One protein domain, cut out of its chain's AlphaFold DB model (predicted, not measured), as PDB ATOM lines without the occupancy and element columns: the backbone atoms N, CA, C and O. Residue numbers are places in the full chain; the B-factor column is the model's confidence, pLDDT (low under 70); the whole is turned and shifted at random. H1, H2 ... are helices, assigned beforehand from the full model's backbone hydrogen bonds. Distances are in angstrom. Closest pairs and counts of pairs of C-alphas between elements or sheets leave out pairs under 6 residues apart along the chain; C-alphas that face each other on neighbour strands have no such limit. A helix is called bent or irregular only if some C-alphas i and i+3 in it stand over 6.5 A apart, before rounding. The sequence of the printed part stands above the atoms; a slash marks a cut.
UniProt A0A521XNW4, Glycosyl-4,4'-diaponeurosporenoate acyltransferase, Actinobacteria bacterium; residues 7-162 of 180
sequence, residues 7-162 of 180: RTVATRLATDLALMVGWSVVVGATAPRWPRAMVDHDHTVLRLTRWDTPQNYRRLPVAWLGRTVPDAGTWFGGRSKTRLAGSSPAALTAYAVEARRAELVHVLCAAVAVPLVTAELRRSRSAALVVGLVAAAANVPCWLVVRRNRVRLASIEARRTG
ATOM      1  N   ARG A   7     285.238 287.728 362.067       91.50
ATOM      2  CA  ARG A   7     284.252 287.245 363.048       91.50
ATOM      3  C   ARG A   7     282.829 287.444 362.544       91.50
ATOM      4  O   ARG A   7     282.012 286.525 362.626       91.50
ATOM      5  N   THR A   8     282.545 288.600 361.953       91.81
ATOM      6  CA  THR A   8     281.246 288.894 361.340       91.81
ATOM      7  C   THR A   8     280.955 287.987 360.138       91.81
ATOM      8  O   THR A   8     279.828 287.514 359.977       91.81
ATOM      9  N   VAL A   9     281.938 287.694 359.279       91.69
ATOM     10  CA  VAL A   9     281.759 286.712 358.186       91.69
ATOM     11  C   VAL A   9     281.495 285.312 358.741       91.69
ATOM     12  O   VAL A   9     280.526 284.674 358.336       91.69
ATOM     13  N   ALA A  10     282.310 284.851 359.691       93.25
ATOM     14  CA  ALA A  10     282.178 283.519 360.275       93.25
ATOM     15  C   ALA A  10     280.814 283.317 360.952       93.25
ATOM     16  O   ALA A  10     280.165 282.296 360.737       93.25
ATOM     17  N   THR A  11     280.341 284.315 361.705       95.06
ATOM     18  CA  THR A  11     279.036 284.268 362.388       95.06
ATOM     19  C   THR A  11     277.878 284.153 361.397       95.06
ATOM     20  O   THR A  11     276.944 283.380 361.615       95.06
ATOM     21  N   ARG A  12     277.944 284.874 360.271       94.69
ATOM     22  CA  ARG A  12     276.929 284.788 359.211       94.69
ATOM     23  C   ARG A  12     276.924 283.424 358.538       94.69
ATOM     24  O   ARG A  12     275.878 282.795 358.487       94.69
ATOM     25  N   LEU A  13     278.090 282.924 358.128       95.69
ATOM     26  CA  LEU A  13     278.202 281.594 357.522       95.69
ATOM     27  C   LEU A  13     277.713 280.486 358.468       95.69
ATOM     28  O   LEU A  13     277.050 279.549 358.028       95.69
ATOM     29  N   ALA A  14     277.992 280.604 359.769       96.62
ATOM     30  CA  ALA A  14     277.469 279.685 360.777       96.62
ATOM     31  C   ALA A  14     275.937 279.771 360.895       96.62
ATOM     32  O   ALA A  14     275.269 278.743 361.004       96.62
ATOM     33  N   THR A  15     275.377 280.981 360.822       96.75
ATOM     34  CA  THR A  15     273.925 281.205 360.819       96.75
ATOM     35  C   THR A  15     273.275 280.597 359.576       96.75
ATOM     36  O   THR A  15     272.307 279.852 359.700       96.75
ATOM     37  N   ASP A  16     273.837 280.835 358.389       96.19
ATOM     38  CA  ASP A  16     273.356 280.258 357.130       96.19
ATOM     39  C   ASP A  16     273.379 278.727 357.182       96.19
ATOM     40  O   ASP A  16     272.414 278.067 356.791       96.19
ATOM     41  N   LEU A  17     274.454 278.146 357.725       96.12
ATOM     42  CA  LEU A  17     274.558 276.705 357.924       96.12
ATOM     43  C   LEU A  17     273.479 276.182 358.879       96.12
ATOM     44  O   LEU A  17     272.824 275.186 358.566       96.12
ATOM     45  N   ALA A  18     273.259 276.853 360.010       97.06
ATOM     46  CA  ALA A  18     272.217 276.480 360.962       97.06
ATOM     47  C   ALA A  18     270.818 276.540 360.329       97.06
ATOM     48  O   ALA A  18     270.018 275.626 360.526       97.06
ATOM     49  N   LEU A  19     270.542 277.561 359.511       97.19
ATOM     50  CA  LEU A  19     269.289 277.686 358.764       97.19
ATOM     51  C   LEU A  19     269.120 276.555 357.743       97.19
ATOM     52  O   LEU A  19     268.052 275.948 357.682       97.19
ATOM     53  N   MET A  20     270.168 276.221 356.983       96.06
ATOM     54  CA  MET A  20     270.136 275.108 356.025       96.06
ATOM     55  C   MET A  20     269.879 273.763 356.714       96.06
ATOM     56  O   MET A  20     269.054 272.970 356.247       96.06
ATOM     57  N   VAL A  21     270.561 273.501 357.832       94.19
ATOM     58  CA  VAL A  21     270.391 272.267 358.612       94.19
ATOM     59  C   VAL A  21     268.996 272.211 359.230       94.19
ATOM     60  O   VAL A  21     268.296 271.217 359.050       94.19
ATOM     61  N   GLY A  22     268.561 273.281 359.899       95.75
ATOM     62  CA  GLY A  22     267.239 273.361 360.521       95.75
ATOM     63  C   GLY A  22     266.115 273.163 359.506       95.75
ATOM     64  O   GLY A  22     265.215 272.354 359.730       95.75
ATOM     65  N   TRP A  23     266.211 273.816 358.344       96.19
ATOM     66  CA  TRP A  23     265.267 273.617 357.247       96.19
ATOM     67  C   TRP A  23     265.262 272.170 356.748       96.19
ATOM     68  O   TRP A  23     264.197 271.572 356.603       96.19
ATOM     69  N   SER A  24     266.439 271.568 356.559       91.94
ATOM     70  CA  SER A  24     266.551 270.173 356.117       91.94
ATOM     71  C   SER A  24     265.908 269.194 357.103       91.94
ATOM     72  O   SER A  24     265.241 268.248 356.683       91.94
ATOM     73  N   VAL A  25     266.048 269.443 358.409       91.31
ATOM     74  CA  VAL A  25     265.393 268.654 359.463       91.31
ATOM     75  C   VAL A  25     263.875 268.813 359.404       91.31
ATOM     76  O   VAL A  25     263.166 267.809 359.424       91.31
ATOM     77  N   VAL A  26     263.358 270.040 359.281       94.56
ATOM     78  CA  VAL A  26     261.909 270.297 359.182       94.56
ATOM     79  C   VAL A  26     261.310 269.611 357.952       94.56
ATOM     80  O   VAL A  26     260.312 268.890 358.055       94.56
ATOM     81  N   VAL A  27     261.932 269.786 356.786       93.06
ATOM     82  CA  VAL A  27     261.487 269.162 355.535       93.06
ATOM     83  C   VAL A  27     261.536 267.636 355.657       93.06
ATOM     84  O   VAL A  27     260.534 266.974 355.396       93.06
ATOM     85  N   GLY A  28     262.652 267.068 356.124       87.62
ATOM     86  CA  GLY A  28     262.814 265.621 356.292       87.62
ATOM     87  C   GLY A  28     261.831 265.006 357.293       87.62
ATOM     88  O   GLY A  28     261.233 263.970 357.010       87.62
ATOM     89  N   ALA A  29     261.595 265.662 358.432       87.69
ATOM     90  CA  ALA A  29     260.686 265.181 359.473       87.69
ATOM     91  C   ALA A  29     259.203 265.285 359.081       87.69
ATOM     92  O   ALA A  29     258.368 264.517 359.571       87.69
ATOM     93  N   THR A  30     258.847 266.233 358.209       91.25
ATOM     94  CA  THR A  30     257.470 266.381 357.712       91.25
ATOM     95  C   THR A  30     257.196 265.554 356.460       91.25
ATOM     96  O   THR A  30     256.045 265.164 356.253       91.25
ATOM     97  N   ALA A  31     258.226 265.204 355.682       88.75
ATOM     98  CA  ALA A  31     258.093 264.485 354.418       88.75
ATOM     99  C   ALA A  31     257.225 263.219 354.482       88.75
ATOM    100  O   ALA A  31     256.367 263.079 353.608       88.75
ATOM    101  N   PRO A  32     257.330 262.323 355.488       86.44
ATOM    102  CA  PRO A  32     256.482 261.128 355.566       86.44
ATOM    103  C   PRO A  32     254.982 261.432 355.667       86.44
ATOM    104  O   PRO A  32     254.155 260.607 355.286       86.44
ATOM    105  N   ARG A  33     254.626 262.622 356.169       86.69
ATOM    106  CA  ARG A  33     253.240 263.068 356.356       86.69
ATOM    107  C   ARG A  33     252.672 263.789 355.133       86.69
ATOM    108  O   ARG A  33     251.485 264.099 355.126       86.69
ATOM    109  N   TRP A  34     253.477 264.069 354.103       85.81
ATOM    110  CA  TRP A  34     252.974 264.795 352.936       85.81
ATOM    111  C   TRP A  34     251.966 263.952 352.140       85.81
ATOM    112  O   TRP A  34     252.247 262.772 351.867       85.81
ATOM    113  N   PRO A  35     250.829 264.547 351.725       83.50
ATOM    114  CA  PRO A  35     249.823 263.883 350.908       83.50
ATOM    115  C   PRO A  35     250.429 263.253 349.658       83.50
ATOM    116  O   PRO A  35     251.270 263.856 348.990       83.50
ATOM    117  N   ARG A  36     249.953 262.057 349.290       76.94
ATOM    118  CA  ARG A  36     250.407 261.384 348.063       76.94
ATOM    119  C   ARG A  36     250.206 262.257 346.830       76.94
ATOM    120  O   ARG A  36     251.099 262.296 346.002       76.94
ATOM    121  N   ALA A  37     249.120 263.027 346.761       78.12
ATOM    122  CA  ALA A  37     248.828 263.923 345.641       78.12
ATOM    123  C   ALA A  37     249.975 264.896 345.289       78.12
ATOM    124  O   ALA A  37     250.147 265.208 344.117       78.12
ATOM    125  N   MET A  38     250.795 265.315 346.264       74.75
ATOM    126  CA  MET A  38     251.954 266.195 346.029       74.75
ATOM    127  C   MET A  38     253.148 265.494 345.359       74.75
ATOM    128  O   MET A  38     254.065 266.154 344.881       74.75
ATOM    129  N   VAL A  39     253.185 264.161 345.393       78.75
ATOM    130  CA  VAL A  39     254.323 263.332 344.951       78.75
ATOM    131  C   VAL A  39     253.917 262.253 343.943       78.75
ATOM    132  O   VAL A  39     254.765 261.503 343.459       78.75
ATOM    133  N   ASP A  40     252.623 262.149 343.633       75.06
ATOM    134  CA  ASP A  40     252.077 261.137 342.727       75.06
ATOM    135  C   ASP A  40     252.321 261.495 341.255       75.06
ATOM    136  O   ASP A  40     252.422 260.616 340.401       75.06
ATOM    137  N   HIS A  41     252.496 262.789 340.972       71.88
ATOM    138  CA  HIS A  41     252.700 263.320 339.631       71.88
ATOM    139  C   HIS A  41     254.079 263.969 339.488       71.88
ATOM    140  O   HIS A  41     254.654 264.526 340.425       71.88
ATOM    141  N   ASP A  42     254.611 263.910 338.271       70.12
ATOM    142  CA  ASP A  42     255.862 264.564 337.915       70.12
ATOM    143  C   ASP A  42     255.630 266.077 337.763       70.12
ATOM    144  O   ASP A  42     255.198 266.560 336.716       70.12
ATOM    145  N   HIS A  43     255.940 266.846 338.804       68.75
ATOM    146  CA  HIS A  43     256.044 268.306 338.710       68.75
ATOM    147  C   HIS A  43     257.327 268.708 337.962       68.75
ATOM    148  O   HIS A  43     258.263 267.921 337.897       68.75
ATOM    149  N   THR A  44     257.415 269.913 337.393       72.38
ATOM    150  CA  THR A  44     258.488 270.367 336.471       72.38
ATOM    151  C   THR A  44     259.907 269.908 336.837       72.38
ATOM    152  O   THR A  44     260.601 269.360 335.985       72.38
ATOM    153  N   VAL A  45     260.325 270.055 338.099       73.69
ATOM    154  CA  VAL A  45     261.662 269.636 338.584       73.69
ATOM    155  C   VAL A  45     261.779 268.110 338.754       73.69
ATOM    156  O   VAL A  45     262.834 267.504 338.537       73.69
ATOM    157  N   LEU A  46     260.669 267.464 339.098       75.06
ATOM    158  CA  LEU A  46     260.538 266.016 339.211       75.06
ATOM    159  C   LEU A  46     260.298 265.344 337.856       75.06
ATOM    160  O   LEU A  46     260.358 264.127 337.801       75.06
ATOM    161  N   ARG A  47     260.070 266.062 336.757       81.56
ATOM    162  CA  ARG A  47     259.850 265.440 335.447       81.56
ATOM    163  C   ARG A  47     261.136 264.810 334.932       81.56
ATOM    164  O   ARG A  47     262.171 265.473 334.871       81.56
ATOM    165  N   LEU A  48     261.083 263.533 334.552       81.06
ATOM    166  CA  LEU A  48     262.177 262.908 333.805       81.06
ATOM    167  C   LEU A  48     262.287 263.557 332.417       81.06
ATOM    168  O   LEU A  48     261.309 263.697 331.686       81.06
ATOM    169  N   THR A  49     263.493 263.982 332.070       82.06
ATOM    170  CA  THR A  49     263.834 264.631 330.804       82.06
ATOM    171  C   THR A  49     264.409 263.617 329.817       82.06
ATOM    172  O   THR A  49     264.765 262.498 330.184       82.06
ATOM    173  N   ARG A  50     264.587 264.016 328.550       80.88
ATOM    174  CA  ARG A  50     265.247 263.174 327.531       80.88
ATOM    175  C   ARG A  50     266.702 262.829 327.878       80.88
ATOM    176  O   ARG A  50     267.249 261.879 327.331       80.88
ATOM    177  N   TRP A  51     267.323 263.586 328.784       81.69
ATOM    178  CA  TRP A  51     268.670 263.312 329.273       81.69
ATOM    179  C   TRP A  51     268.695 262.225 330.358       81.69
ATOM    180  O   TRP A  51     269.737 261.615 330.596       81.69
ATOM    181  N   ASP A  52     267.561 261.927 330.992       82.12
ATOM    182  CA  ASP A  52     267.467 260.959 332.081       82.12
ATOM    183  C   ASP A  52     267.443 259.509 331.567       82.12
ATOM    184  O   ASP A  52     266.447 258.795 331.668       82.12
ATOM    185  N   THR A  53     268.571 259.056 331.017       80.62
ATOM    186  CA  THR A  53     268.749 257.691 330.509       80.62
ATOM    187  C   THR A  53     269.678 256.875 331.411       80.62
ATOM    188  O   THR A  53     270.627 257.421 331.987       80.62
ATOM    189  N   PRO A  54     269.481 255.546 331.525       75.62
ATOM    190  CA  PRO A  54     270.403 254.684 332.262       75.62
ATOM    191  C   PRO A  54     271.869 254.842 331.827       75.62
ATOM    192  O   PRO A  54     272.768 254.696 332.651       75.62
ATOM    193  N   GLN A  55     272.112 255.135 330.548       79.56
ATOM    194  CA  GLN A  55     273.427 255.328 329.946       79.56
ATOM    195  C   GLN A  55     274.096 256.613 330.442       79.56
ATOM    196  O   GLN A  55     275.266 256.574 330.818       79.56
ATOM    197  N   ASN A  56     273.360 257.724 330.523       81.00
ATOM    198  CA  ASN A  56     273.903 258.993 331.018       81.00
ATOM    199  C   ASN A  56     274.289 258.891 332.499       81.00
ATOM    200  O   ASN A  56     275.389 259.279 332.886       81.00
ATOM    201  N   TYR A  57     273.462 258.232 333.312       76.31
ATOM    202  CA  TYR A  57     273.777 257.983 334.722       76.31
ATOM    203  C   TYR A  57     274.923 256.987 334.956       76.31
ATOM    204  O   TYR A  57     275.460 256.947 336.063       76.31
ATOM    205  N   ARG A  58     275.315 256.179 333.957       72.75
ATOM    206  CA  ARG A  58     276.522 255.329 334.034       72.75
ATOM    207  C   ARG A  58     277.814 256.129 333.875       72.75
ATOM    208  O   ARG A  58     278.842 255.674 334.357       72.75
ATOM    209  N   ARG A  59     277.760 257.288 333.210       74.38
ATOM    210  CA  ARG A  59     278.918 258.177 333.005       74.38
ATOM    211  C   ARG A  59     279.225 259.039 334.226       74.38
ATOM    212  O   ARG A  59     280.312 259.587 334.328       74.38
ATOM    213  N   LEU A  60     278.272 259.160 335.147       73.19
ATOM    214  CA  LEU A  60     278.466 259.881 336.394       73.19
ATOM    215  C   LEU A  60     278.948 258.935 337.502       73.19
ATOM    216  O   LEU A  60     278.483 257.792 337.578       73.19
ATOM    217  N   PRO A  61     279.746 259.421 338.469       68.56
ATOM    218  CA  PRO A  61     280.132 258.654 339.654       68.56
ATOM    219  C   PRO A  61     278.959 258.418 340.628       68.56
ATOM    220  O   PRO A  61     279.166 258.074 341.785       68.56
ATOM    221  N   VAL A  62     277.701 258.528 340.186       63.00
ATOM    222  CA  VAL A  62     276.488 258.308 340.995       63.00
ATOM    223  C   VAL A  62     276.449 256.893 341.586       63.00
ATOM    224  O   VAL A  62     275.879 256.677 342.649       63.00
ATOM    225  N   ALA A  63     277.073 255.909 340.927       58.09
ATOM    226  CA  ALA A  63     277.223 254.552 341.467       58.09
ATOM    227  C   ALA A  63     278.184 254.461 342.659       58.09
ATOM    228  O   ALA A  63     278.048 253.546 343.467       58.09
ATOM    229  N   TRP A  64     279.161 255.364 342.724       59.34
ATOM    230  CA  TRP A  64     280.077 255.510 343.846       59.34
ATOM    231  C   TRP A  64     279.420 256.355 344.946       59.34
ATOM    232  O   TRP A  64     279.362 255.906 346.084       59.34
ATOM    233  N   LEU A  65     278.771 257.470 344.580       60.16
ATOM    234  CA  LEU A  65     277.996 258.313 345.503       60.16
ATOM    235  C   LEU A  65     276.901 257.524 346.232       60.16
ATOM    236  O   LEU A  65     276.751 257.635 347.438       60.16
ATOM    237  N   GLY A  66     276.168 256.655 345.535       58.22
ATOM    238  CA  GLY A  66     275.142 255.820 346.168       58.22
ATOM    239  C   GLY A  66     275.673 254.788 347.174       58.22
ATOM    240  O   GLY A  66     274.866 254.222 347.904       58.22
ATOM    241  N   ARG A  67     276.989 254.519 347.200       57.44
ATOM    242  CA  ARG A  67     277.642 253.651 348.198       57.44
ATOM    243  C   ARG A  67     278.232 254.437 349.367       57.44
ATOM    244  O   ARG A  67     278.389 253.868 350.437       57.44
ATOM    245  N   THR A  68     278.585 255.704 349.152       55.88
ATOM    246  CA  THR A  68     279.197 256.570 350.170       55.88
ATOM    247  C   THR A  68     278.179 257.439 350.900       55.88
ATOM    248  O   THR A  68     278.414 257.816 352.043       55.88
ATOM    249  N   VAL A  69     277.037 257.736 350.277       54.72
ATOM    250  CA  VAL A  69     275.960 258.508 350.898       54.72
ATOM    251  C   VAL A  69     275.165 257.598 351.848       54.72
ATOM    252  O   VAL A  69     274.598 256.600 351.386       54.72
ATOM    253  N   PRO A  70     275.090 257.918 353.155       52.56
ATOM    254  CA  PRO A  70     274.319 257.140 354.121       52.56
ATOM    255  C   PRO A  70     272.835 257.068 353.733       52.56
ATOM    256  O   PRO A  70     272.272 258.017 353.185       52.56
ATOM    257  N   ASP A  71     272.176 255.937 354.016       56.78
ATOM    258  CA  ASP A  71     270.750 255.731 353.714       56.78
ATOM    259  C   ASP A  71     269.853 256.459 354.734       56.78
ATOM    260  O   ASP A  71     269.098 255.849 355.494       56.78
ATOM    261  N   ALA A  72     269.941 257.794 354.749       50.72
ATOM    262  CA  ALA A  72     269.205 258.670 355.662       50.72
ATOM    263  C   ALA A  72     267.677 258.580 355.495       50.72
ATOM    264  O   ALA A  72     266.932 259.002 356.375       50.72
ATOM    265  N   GLY A  73     267.196 257.963 354.407       49.38
ATOM    266  CA  GLY A  73     265.786 257.609 354.248       49.38
ATOM    267  C   GLY A  73     265.274 256.743 355.401       49.38
ATOM    268  O   GLY A  73     264.139 256.912 355.815       49.38
ATOM    269  N   THR A  74     266.114 255.891 355.996       50.53
ATOM    270  CA  THR A  74     265.730 255.082 357.169       50.53
ATOM    271  C   THR A  74     265.699 255.873 358.481       50.53
ATOM    272  O   THR A  74     264.969 255.495 359.394       50.53
ATOM    273  N   TRP A  75     266.427 256.991 358.574       49.66
ATOM    274  CA  TRP A  75     266.532 257.806 359.795       49.66
ATOM    275  C   TRP A  75     265.265 258.610 360.098       49.66
ATOM    276  O   TRP A  75     265.000 258.921 361.253       49.66
ATOM    277  N   PHE A  76     264.451 258.889 359.077       50.81
ATOM    278  CA  PHE A  76     263.179 259.609 359.213       50.81
ATOM    279  C   PHE A  76     261.958 258.748 358.835       50.81
ATOM    280  O   PHE A  76     260.896 259.276 358.517       50.81
ATOM    281  N   GLY A  77     262.090 257.414 358.877       46.62
ATOM    282  CA  GLY A  77     260.968 256.476 358.702       46.62
ATOM    283  C   GLY A  77     260.656 256.042 357.261       46.62
ATOM    284  O   GLY A  77     259.634 255.398 357.020       46.62
ATOM    285  N   GLY A  78     261.518 256.354 356.294       51.62
ATOM    286  CA  GLY A  78     261.450 255.849 354.920       51.62
ATOM    287  C   GLY A  78     261.850 254.369 354.804       51.62
ATOM    288  O   GLY A  78     262.570 253.807 355.631       51.62
ATOM    289  N   ARG A  79     261.353 253.695 353.760       52.69
ATOM    290  CA  ARG A  79     261.591 252.255 353.536       52.69
ATOM    291  C   ARG A  79     262.992 252.014 352.956       52.69
ATOM    292  O   ARG A  79     263.358 252.640 351.967       52.69
ATOM    293  N   SER A  80     263.751 251.071 353.528       50.62
ATOM    294  CA  SER A  80     265.110 250.755 353.055       50.62
ATOM    295  C   SER A  80     265.136 250.205 351.619       50.62
ATOM    296  O   SER A  80     264.264 249.436 351.196       50.62
ATOM    297  N   LYS A  81     266.204 250.555 350.888       49.81
ATOM    298  CA  LYS A  81     266.484 250.132 349.499       49.81
ATOM    299  C   LYS A  81     266.676 248.614 349.329       49.81
ATOM    300  O   LYS A  81     266.655 248.111 348.207       49.81
ATOM    301  N   THR A  82     266.839 247.865 350.420       45.22
ATOM    302  CA  THR A  82     267.076 246.410 350.432       45.22
ATOM    303  C   THR A  82     265.827 245.565 350.159       45.22
ATOM    304  O   THR A  82     265.946 244.368 349.920       45.22
ATOM    305  N   ARG A  83     264.630 246.168 350.106       46.31
ATOM    306  CA  ARG A  83     263.364 245.473 349.801       46.31
ATOM    307  C   ARG A  83     262.920 245.561 348.334       46.31
ATOM    308  O   ARG A  83     261.739 245.444 348.031       46.31
ATOM    309  N   LEU A  84     263.871 245.674 347.405       46.41
ATOM    310  CA  LEU A  84     263.629 245.407 345.975       46.41
ATOM    311  C   LEU A  84     263.277 243.928 345.686       46.41
ATOM    312  O   LEU A  84     262.933 243.594 344.556       46.41
ATOM    313  N   ALA A  85     263.299 243.049 346.693       43.75
ATOM    314  CA  ALA A  85     262.906 241.640 346.610       43.75
ATOM    315  C   ALA A  85     261.380 241.416 346.723       43.75
ATOM    316  O   ALA A  85     260.919 240.487 347.378       43.75
ATOM    317  N   GLY A  86     260.583 242.284 346.101       49.88
ATOM    318  CA  GLY A  86     259.128 242.169 346.049       49.88
ATOM    319  C   GLY A  86     258.636 242.598 344.679       49.88
ATOM    320  O   GLY A  86     258.172 243.716 344.507       49.88
ATOM    321  N   SER A  87     258.774 241.719 343.692       63.44
ATOM    322  CA  SER A  87     258.543 241.947 342.260       63.44
ATOM    323  C   SER A  87     257.103 242.322 341.862       63.44
ATOM    324  O   SER A  87     256.792 242.259 340.673       63.44
ATOM    325  N   SER A  88     256.214 242.703 342.784       73.38
ATOM    326  CA  SER A  88     254.823 243.037 342.462       73.38
ATOM    327  C   SER A  88     254.699 244.442 341.845       73.38
ATOM    328  O   SER A  88     255.449 245.346 342.221       73.38
ATOM    329  N   PRO A  89     253.757 244.660 340.910       75.00
ATOM    330  CA  PRO A  89     253.475 245.991 340.367       75.00
ATOM    331  C   PRO A  89     253.184 247.037 341.456       75.00
ATOM    332  O   PRO A  89     253.754 248.122 341.431       75.00
ATOM    333  N   ALA A  90     252.398 246.677 342.477       78.12
ATOM    334  CA  ALA A  90     252.049 247.577 343.578       78.12
ATOM    335  C   ALA A  90     253.273 248.045 344.394       78.12
ATOM    336  O   ALA A  90     253.332 249.199 344.823       78.12
ATOM    337  N   ALA A  91     254.269 247.174 344.591       75.38
ATOM    338  CA  ALA A  91     255.502 247.533 345.289       75.38
ATOM    339  C   ALA A  91     256.370 248.508 344.476       75.38
ATOM    340  O   ALA A  91     256.959 249.422 345.056       75.38
ATOM    341  N   LEU A  92     256.414 248.352 343.146       76.81
ATOM    342  CA  LEU A  92     257.131 249.271 342.257       76.81
ATOM    343  C   LEU A  92     256.487 250.660 342.253       76.81
ATOM    344  O   LEU A  92     257.195 251.644 342.467       76.81
ATOM    345  N   THR A  93     255.158 250.739 342.137       80.25
ATOM    346  CA  THR A  93     254.427 252.014 342.203       80.25
ATOM    347  C   THR A  93     254.645 252.717 343.544       80.25
ATOM    348  O   THR A  93     254.960 253.906 343.583       80.25
ATOM    349  N   ALA A  94     254.559 251.985 344.660       81.06
ATOM    350  CA  ALA A  94     254.814 252.552 345.983       81.06
ATOM    351  C   ALA A  94     256.253 253.078 346.129       81.06
ATOM    352  O   ALA A  94     256.477 254.112 346.758       81.06
ATOM    353  N   TYR A  95     257.230 252.385 345.542       80.94
ATOM    354  CA  TYR A  95     258.624 252.816 345.561       80.94
ATOM    355  C   TYR A  95     258.878 254.016 344.631       80.94
ATOM    356  O   TYR A  95     259.666 254.892 344.979       80.94
ATOM    357  N   ALA A  96     258.173 254.124 343.500       81.19
ATOM    358  CA  ALA A  96     258.228 255.301 342.632       81.19
ATOM    359  C   ALA A  96     257.705 256.565 343.339       81.19
ATOM    360  O   ALA A  96     258.339 257.617 343.264       81.19
ATOM    361  N   VAL A  97     256.599 256.452 344.085       84.25
ATOM    362  CA  VAL A  97     256.065 257.546 344.920       84.25
ATOM    363  C   VAL A  97     257.083 257.982 345.977       84.25
ATOM    364  O   VAL A  97     257.305 259.176 346.170       84.25
ATOM    365  N   GLU A  98     257.745 257.031 346.639       84.81
ATOM    366  CA  GLU A  98     258.742 257.353 347.661       84.81
ATOM    367  C   GLU A  98     260.022 257.964 347.072       84.81
ATOM    368  O   GLU A  98     260.583 258.899 347.637       84.81
ATOM    369  N   ALA A  99     260.450 257.510 345.890       84.25
ATOM    370  CA  ALA A  99     261.550 258.138 345.165       84.25
ATOM    371  C   ALA A  99     261.220 259.594 344.794       84.25
ATOM    372  O   ALA A  99     262.052 260.478 344.986       84.25
ATOM    373  N   ARG A 100     259.991 259.876 344.341       86.50
ATOM    374  CA  ARG A 100     259.543 261.253 344.068       86.50
ATOM    375  C   ARG A 100     259.520 262.118 345.322       86.50
ATOM    376  O   ARG A 100     259.992 263.253 345.278       86.50
ATOM    377  N   ARG A 101     259.045 261.578 346.449       88.56
ATOM    378  CA  ARG A 101     259.091 262.259 347.752       88.56
ATOM    379  C   ARG A 101     260.525 262.613 348.140       88.56
ATOM    380  O   ARG A 101     260.791 263.762 348.477       88.56
ATOM    381  N   ALA A 102     261.449 261.662 348.039       87.75
ATOM    382  CA  ALA A 102     262.853 261.889 348.360       87.75
ATOM    383  C   ALA A 102     263.520 262.911 347.418       87.75
ATOM    384  O   ALA A 102     264.287 263.756 347.878       87.75
ATOM    385  N   GLU A 103     263.204 262.902 346.119       89.62
ATOM    386  CA  GLU A 103     263.665 263.953 345.200       89.62
ATOM    387  C   GLU A 103     263.141 265.333 345.610       89.62
ATOM    388  O   GLU A 103     263.917 266.289 345.648       89.62
ATOM    389  N   LEU A 104     261.851 265.438 345.945       89.62
ATOM    390  CA  LEU A 104     261.237 266.697 346.364       89.62
ATOM    391  C   LEU A 104     261.857 267.227 347.662       89.62
ATOM    392  O   LEU A 104     262.114 268.424 347.754       89.62
ATOM    393  N   VAL A 105     262.157 266.349 348.626       90.88
ATOM    394  CA  VAL A 105     262.879 266.716 349.856       90.88
ATOM    395  C   VAL A 105     264.204 267.390 349.516       90.88
ATOM    396  O   VAL A 105     264.434 268.506 349.962       90.88
ATOM    397  N   HIS A 106     265.045 266.785 348.674       90.81
ATOM    398  CA  HIS A 106     266.337 267.387 348.318       90.81
ATOM    399  C   HIS A 106     266.202 268.697 347.535       90.81
ATOM    400  O   HIS A 106     267.002 269.608 347.735       90.81
ATOM    401  N   VAL A 107     265.187 268.819 346.675       91.38
ATOM    402  CA  VAL A 107     264.896 270.076 345.970       91.38
ATOM    403  C   VAL A 107     264.504 271.172 346.960       91.38
ATOM    404  O   VAL A 107     265.049 272.270 346.895       91.38
ATOM    405  N   LEU A 108     263.603 270.882 347.903       91.81
ATOM    406  CA  LEU A 108     263.166 271.847 348.914       91.81
ATOM    407  C   LEU A 108     264.288 272.197 349.896       91.81
ATOM    408  O   LEU A 108     264.440 273.367 350.243       91.81
ATOM    409  N   CYS A 109     265.107 271.224 350.300       92.06
ATOM    410  CA  CYS A 109     266.292 271.464 351.118       92.06
ATOM    411  C   CYS A 109     267.304 272.358 350.392       92.06
ATOM    412  O   CYS A 109     267.867 273.256 351.007       92.06
ATOM    413  N   ALA A 110     267.507 272.170 349.085       92.62
ATOM    414  CA  ALA A 110     268.371 273.040 348.290       92.62
ATOM    415  C   ALA A 110     267.759 274.435 348.052       92.62
ATOM    416  O   ALA A 110     268.495 275.415 347.953       92.62
ATOM    417  N   ALA A 111     266.429 274.552 347.986       93.19
ATOM    418  CA  ALA A 111     265.745 275.811 347.694       93.19
ATOM    419  C   ALA A 111     266.005 276.902 348.746       93.19
ATOM    420  O   ALA A 111     266.090 278.075 348.386       93.19
ATOM    421  N   VAL A 112     266.208 276.534 350.020       94.31
ATOM    422  CA  VAL A 112     266.551 277.504 351.080       94.31
ATOM    423  C   VAL A 112     267.887 278.201 350.821       94.31
ATOM    424  O   VAL A 112     268.086 279.329 351.257       94.31
ATOM    425  N   ALA A 113     268.791 277.583 350.057       93.69
ATOM    426  CA  ALA A 113     270.072 278.192 349.728       93.69
ATOM    427  C   ALA A 113     269.927 279.382 348.772       93.69
ATOM    428  O   ALA A 113     270.779 280.262 348.783       93.69
ATOM    429  N   VAL A 114     268.855 279.464 347.973       95.12
ATOM    430  CA  VAL A 114     268.648 280.561 347.011       95.12
ATOM    431  C   VAL A 114     268.597 281.932 347.700       95.12
ATOM    432  O   VAL A 114     269.403 282.796 347.335       95.12
ATOM    433  N   PRO A 115     267.720 282.178 348.698       96.31
ATOM    434  CA  PRO A 115     267.717 283.457 349.402       96.31
ATOM    435  C   PRO A 115     269.014 283.704 350.187       96.31
ATOM    436  O   PRO A 115     269.473 284.844 350.205       96.31
ATOM    437  N   LEU A 116     269.644 282.674 350.766       95.50
ATOM    438  CA  LEU A 116     270.901 282.816 351.520       95.50
ATOM    439  C   LEU A 116     272.067 283.239 350.612       95.50
ATOM    440  O   LEU A 116     272.721 284.249 350.864       95.50
ATOM    441  N   VAL A 117     272.262 282.540 349.489       95.75
ATOM    442  CA  VAL A 117     273.251 282.891 348.458       95.75
ATOM    443  C   VAL A 117     272.980 284.285 347.905       95.75
ATOM    444  O   VAL A 117     273.909 285.071 347.760       95.75
ATOM    445  N   THR A 118     271.720 284.633 347.630       95.94
ATOM    446  CA  THR A 118     271.360 285.978 347.146       95.94
ATOM    447  C   THR A 118     271.716 287.057 348.166       95.94
ATOM    448  O   THR A 118     272.212 288.122 347.795       95.94
ATOM    449  N   ALA A 119     271.471 286.796 349.451       94.88
ATOM    450  CA  ALA A 119     271.808 287.716 350.522       94.88
ATOM    451  C   ALA A 119     273.332 287.891 350.629       94.88
ATOM    452  O   ALA A 119     273.808 289.026 350.670       94.88
ATOM    453  N   GLU A 120     274.096 286.798 350.602       93.88
ATOM    454  CA  GLU A 120     275.556 286.852 350.633       93.88
ATOM    455  C   GLU A 120     276.144 287.490 349.373       93.88
ATOM    456  O   GLU A 120     277.071 288.279 349.490       93.88
ATOM    457  N   LEU A 121     275.574 287.290 348.181       94.56
ATOM    458  CA  LEU A 121     276.066 287.919 346.945       94.56
ATOM    459  C   LEU A 121     276.072 289.450 347.019       94.56
ATOM    460  O   LEU A 121     276.934 290.082 346.409       94.56
ATOM    461  N   ARG A 122     275.138 290.045 347.776       93.75
ATOM    462  CA  ARG A 122     275.075 291.499 348.005       93.75
ATOM    463  C   ARG A 122     276.195 292.016 348.912       93.75
ATOM    464  O   ARG A 122     276.405 293.220 348.960       93.75
ATOM    465  N   ARG A 123     276.870 291.132 349.653       90.38
ATOM    466  CA  ARG A 123     277.855 291.471 350.695       90.38
ATOM    467  C   ARG A 123     279.245 290.938 350.361       90.38
ATOM    468  O   ARG A 123     280.218 291.677 350.378       90.38
ATOM    469  N   SER A 124     279.342 289.648 350.056       93.25
ATOM    470  CA  SER A 124     280.574 288.936 349.745       93.25
ATOM    471  C   SER A 124     280.330 287.815 348.732       93.25
ATOM    472  O   SER A 124     279.655 286.818 349.000       93.25
ATOM    473  N   ARG A 125     280.966 287.934 347.561       93.94
ATOM    474  CA  ARG A 125     280.913 286.899 346.515       93.94
ATOM    475  C   ARG A 125     281.537 285.578 346.971       93.94
ATOM    476  O   ARG A 125     281.063 284.520 346.569       93.94
ATOM    477  N   SER A 126     282.579 285.625 347.806       93.19
ATOM    478  CA  SER A 126     283.228 284.416 348.324       93.19
ATOM    479  C   SER A 126     282.347 283.697 349.344       93.19
ATOM    480  O   SER A 126     282.212 282.480 349.264       93.19
ATOM    481  N   ALA A 127     281.682 284.430 350.241       93.56
ATOM    482  CA  ALA A 127     280.727 283.845 351.181       93.56
ATOM    483  C   ALA A 127     279.544 283.200 350.443       93.56
ATOM    484  O   ALA A 127     279.194 282.053 350.716       93.56
ATOM    485  N   ALA A 128     279.005 283.881 349.427       95.50
ATOM    486  CA  ALA A 128     277.945 283.332 348.588       95.50
ATOM    487  C   ALA A 128     278.356 282.035 347.881       95.50
ATOM    488  O   ALA A 128     277.575 281.083 347.829       95.50
ATOM    489  N   LEU A 129     279.588 281.983 347.362       96.50
ATOM    490  CA  LEU A 129     280.136 280.777 346.749       96.50
ATOM    491  C   LEU A 129     280.234 279.634 347.766       96.50
ATOM    492  O   LEU A 129     279.822 278.521 347.454       96.50
ATOM    493  N   VAL A 130     280.724 279.902 348.980       95.81
ATOM    494  CA  VAL A 130     280.814 278.896 350.052       95.81
ATOM    495  C   VAL A 130     279.435 278.326 350.379       95.81
ATOM    496  O   VAL A 130     279.263 277.108 350.347       95.81
ATOM    497  N   VAL A 131     278.436 279.178 350.625       95.94
ATOM    498  CA  VAL A 131     277.063 278.737 350.932       95.94
ATOM    499  C   VAL A 131     276.480 277.916 349.777       95.94
ATOM    500  O   VAL A 131     275.939 276.832 349.999       95.94
ATOM    501  N   GLY A 132     276.644 278.384 348.536       95.69
ATOM    502  CA  GLY A 132     276.162 277.681 347.347       95.69
ATOM    503  C   GLY A 132     276.810 276.306 347.160       95.69
ATOM    504  O   GLY A 132     276.114 275.328 346.878       95.69
ATOM    505  N   LEU A 133     278.126 276.202 347.369       95.50
ATOM    506  CA  LEU A 133     278.857 274.937 347.280       95.50
ATOM    507  C   LEU A 133     278.438 273.957 348.375       95.50
ATOM    508  O   LEU A 133     278.234 272.782 348.079       95.50
ATOM    509  N   VAL A 134     278.264 274.427 349.613       93.62
ATOM    510  CA  VAL A 134     277.790 273.591 350.727       93.62
ATOM    511  C   VAL A 134     276.393 273.043 350.432       93.62
ATOM    512  O   VAL A 134     276.172 271.834 350.531       93.62
ATOM    513  N   ALA A 135     275.465 273.897 349.992       93.88
ATOM    514  CA  ALA A 135     274.110 273.481 349.641       93.88
ATOM    515  C   ALA A 135     274.090 272.458 348.494       93.88
ATOM    516  O   ALA A 135     273.371 271.453 348.566       93.88
ATOM    517  N   ALA A 136     274.898 272.689 347.453       91.44
ATOM    518  CA  ALA A 136     275.022 271.781 346.320       91.44
ATOM    519  C   ALA A 136     275.631 270.435 346.736       91.44
ATOM    520  O   ALA A 136     275.076 269.388 346.403       91.44
ATOM    521  N   ALA A 137     276.726 270.447 347.502       88.75
ATOM    522  CA  ALA A 137     277.402 269.240 347.972       88.75
ATOM    523  C   ALA A 137     276.502 268.377 348.872       88.75
ATOM    524  O   ALA A 137     276.545 267.152 348.776       88.75
ATOM    525  N   ALA A 138     275.650 268.996 349.692       86.31
ATOM    526  CA  ALA A 138     274.725 268.278 350.565       86.31
ATOM    527  C   ALA A 138     273.541 267.636 349.810       86.31
ATOM    528  O   ALA A 138     273.083 266.554 350.179       86.31
ATOM    529  N   ASN A 139     273.030 268.281 348.753       90.06
ATOM    530  CA  ASN A 139     271.755 267.890 348.137       90.06
ATOM    531  C   ASN A 139     271.889 267.239 346.754       90.06
ATOM    532  O   ASN A 139     271.183 266.269 346.469       90.06
ATOM    533  N   VAL A 140     272.788 267.729 345.895       87.88
ATOM    534  CA  VAL A 140     272.906 267.263 344.501       87.88
ATOM    535  C   VAL A 140     273.285 265.780 344.415       87.88
ATOM    536  O   VAL A 140     272.622 265.059 343.664       87.88
ATOM    537  N   PRO A 141     274.271 265.261 345.178       84.75
ATOM    538  CA  PRO A 141     274.618 263.842 345.123       84.75
ATOM    539  C   PRO A 141     273.439 262.928 345.464       84.75
ATOM    540  O   PRO A 141     273.157 261.970 344.740       84.75
ATOM    541  N   CYS A 142     272.720 263.249 346.540       84.00
ATOM    542  CA  CYS A 142     271.578 262.478 347.017       84.00
ATOM    543  C   CYS A 142     270.429 262.512 346.003       84.00
ATOM    544  O   CYS A 142     269.896 261.463 345.630       84.00
ATOM    545  N   TRP A 143     270.114 263.700 345.479       86.75
ATOM    546  CA  TRP A 143     269.107 263.881 344.436       86.75
ATOM    547  C   TRP A 143     269.425 263.054 343.181       86.75
ATOM    548  O   TRP A 143     268.556 262.337 342.685       86.75
ATOM    549  N   LEU A 144     270.681 263.050 342.716       85.19
ATOM    550  CA  LEU A 144     271.107 262.244 341.564       85.19
ATOM    551  C   LEU A 144     270.964 260.733 341.804       85.19
ATOM    552  O   LEU A 144     270.582 259.996 340.891       85.19
ATOM    553  N   VAL A 145     271.257 260.253 343.017       83.25
ATOM    554  CA  VAL A 145     271.093 258.834 343.378       83.25
ATOM    555  C   VAL A 145     269.622 258.423 343.310       83.25
ATOM    556  O   VAL A 145     269.298 257.397 342.701       83.25
ATOM    557  N   VAL A 146     268.724 259.219 343.895       85.12
ATOM    558  CA  VAL A 146     267.282 258.935 343.874       85.12
ATOM    559  C   VAL A 146     266.736 259.021 342.447       85.12
ATOM    560  O   VAL A 146     266.052 258.100 341.993       85.12
ATOM    561  N   ARG A 147     267.141 260.042 341.687       86.19
ATOM    562  CA  ARG A 147     266.715 260.234 340.298       86.19
ATOM    563  C   ARG A 147     267.157 259.092 339.385       86.19
ATOM    564  O   ARG A 147     266.361 258.573 338.598       86.19
ATOM    565  N   ARG A 148     268.391 258.602 339.549       82.75
ATOM    566  CA  ARG A 148     268.871 257.391 338.864       82.75
ATOM    567  C   ARG A 148     268.023 256.168 339.214       82.75
ATOM    568  O   ARG A 148     267.738 255.353 338.334       82.75
ATOM    569  N   ASN A 149     267.642 256.002 340.481       82.50
ATOM    570  CA  ASN A 149     266.783 254.890 340.890       82.50
ATOM    571  C   ASN A 149     265.420 254.967 340.203       82.50
ATOM    572  O   ASN A 149     264.949 253.949 339.700       82.50
ATOM    573  N   ARG A 150     264.841 256.163 340.081       84.38
ATOM    574  CA  ARG A 150     263.575 256.366 339.374       84.38
ATOM    575  C   ARG A 150     263.657 256.006 337.889       84.38
ATOM    576  O   ARG A 150     262.798 255.285 337.391       84.38
ATOM    577  N   VAL A 151     264.736 256.387 337.201       83.88
ATOM    578  CA  VAL A 151     264.990 255.970 335.803       83.88
ATOM    579  C   VAL A 151     265.059 254.445 335.666       83.88
ATOM    580  O   VAL A 151     264.536 253.864 334.709       83.88
ATOM    581  N   ARG A 152     265.689 253.763 336.634       81.19
ATOM    582  CA  ARG A 152     265.753 252.295 336.646       81.19
ATOM    583  C   ARG A 152     264.372 251.664 336.831       81.19
ATOM    584  O   ARG A 152     264.104 250.673 336.157       81.19
ATOM    585  N   LEU A 153     263.519 252.226 337.690       80.00
ATOM    586  CA  LEU A 153     262.145 251.749 337.894       80.00
ATOM    587  C   LEU A 153     261.300 251.899 336.635       80.00
ATOM    588  O   LEU A 153     260.747 250.905 336.177       80.00
ATOM    589  N   ALA A 154     261.301 253.086 336.025       81.75
ATOM    590  CA  ALA A 154     260.554 253.347 334.795       81.75
ATOM    591  C   ALA A 154     260.952 252.369 333.675       81.75
ATOM    592  O   ALA A 154     260.112 251.852 332.944       81.75
ATOM    593  N   SER A 155     262.243 252.024 333.592       80.12
ATOM    594  CA  SER A 155     262.735 251.023 332.639       80.12
ATOM    595  C   SER A 155     262.233 249.600 332.936       80.12
ATOM    596  O   SER A 155     262.076 248.803 332.015       80.12
ATOM    597  N   ILE A 156     262.055 249.236 334.212       80.50
ATOM    598  CA  ILE A 156     261.527 247.923 334.620       80.50
ATOM    599  C   ILE A 156     260.028 247.844 334.327       80.50
ATOM    600  O   ILE A 156     259.580 246.831 333.797       80.50
ATOM    601  N   GLU A 157     259.277 248.900 334.633       78.50
ATOM    602  CA  GLU A 157     257.842 248.993 334.348       78.50
ATOM    603  C   GLU A 157     257.573 248.916 332.842       78.50
ATOM    604  O   GLU A 157     256.814 248.049 332.416       78.50
ATOM    605  N   ALA A 158     258.298 249.692 332.027       79.81
ATOM    606  CA  ALA A 158     258.171 249.662 330.568       79.81
ATOM    607  C   ALA A 158     258.440 248.271 329.961       79.81
ATOM    608  O   ALA A 158     257.773 247.867 329.013       79.81
ATOM    609  N   ARG A 159     259.391 247.504 330.518       79.19
ATOM    610  CA  ARG A 159     259.659 246.117 330.087       79.19
ATOM    611  C   ARG A 159     258.543 245.141 330.453       79.19
ATOM    612  O   ARG A 159     258.417 244.117 329.794       79.19
ATOM    613  N   ARG A 160     257.772 245.424 331.504       74.81
ATOM    614  CA  ARG A 160     256.642 244.587 331.934       74.81
ATOM    615  C   ARG A 160     255.367 244.889 331.158       74.81
ATOM    616  O   ARG A 160     254.576 243.981 330.951       74.81
ATOM    617  N   THR A 161     255.165 246.147 330.773       73.38
ATOM    618  CA  THR A 161     254.005 246.589 329.985       73.38
ATOM    619  C   THR A 161     254.221 246.478 328.477       73.38
ATOM    620  O   THR A 161     253.256 246.550 327.725       73.38
ATOM    621  N   GLY A 162     255.470 246.325 328.019       58.56
ATOM    622  CA  GLY A 162     255.769 245.966 326.631       58.56
ATOM    623  C   GLY A 162     255.127 244.624 326.255       58.56
ATOM    624  O   GLY A 162     254.825 243.838 327.156       58.56
TER     625      GLY A 162
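This is residues 7 to 162 of the 180 residues of the protein "Glycosyl-4,4'-diaponeurosporenoate acyltransferase" of Actinobacteria bacterium (UniProt A0A521XNW4). This is a long bundle of helices: bent helix H6 makes the long axis, H4 and then H5 run back along it, and H1 packs on H4 and H6a. Short H2 and H3 pack on H6b, between long loops. The printed part has 156 residues with six named helices, H1 to H6 in order, no named strand, and the class all helix. H1, H4 and H6a form an up-and-down bundle, each running against the one before it. The whole is compact, with a radius of gyration of the C-alphas of 17.4 A, yet elongated, spanning 60 by 34 by 28 A.

H6, residues 125 to 161, was assigned as one helix by its hydrogen bonds but is bent, C-alphas 138 and 141 being 7.0 A apart; its arms H6a, 125 to 138, and H6b, 141 to 161, stand at a steep tilt of 40 degrees. H6b touches H4, residues 89 to 111, the closest C-alphas, of Trp 143 and Glu 103, 5.5 A apart, at a shallow tilt of 25 degrees, opposite ways. H6a and H5, residues 113 to 121, form a hairpin, the closest C-alphas, of Ala 128 and Val 117, 4.7 A apart. H1, residues 7 to 33, touches H4 with residues 20 to 31 alone, closest at C-alphas 24 and 109, 5.2 A, and H6a with residues 9 to 20 alone, closest at C-alphas 13 and 127, 7.2 A. H6b touches H3, residues 62 to 68, with residues 141 to 148 alone, closest at C-alphas 145 and 66, 5.8 A, and H2, residues 54 to 59, with residues 148 to 152 alone, closest at C-alphas 148 and 57, 6.4 A. Every O i to N i+4 pair is within hydrogen-bond range in H4, H5, H6a and H6b; in H1 21 of 23 are, in H2 1 of 2, in H3 2 of 3.

H1, 39.9 A long, begins at C-alpha 7 (284.252, 287.245, 363.048) and is irregular, C-alphas 29 and 32 being 7.0 A apart. H4 is 33.1 A, H6a 20.0 A and H6b 30.8 A, ending at C-alpha 161 (254.005, 246.589, 329.985).

The farthest C-alphas, Arg 7 and Gly 162, are 62.0 A apart. The printed part has no cut; the links H1 to H2 and H3 to H4 are long. Residue 43, residues 61 to 87 and residue 162 have pLDDT under 70.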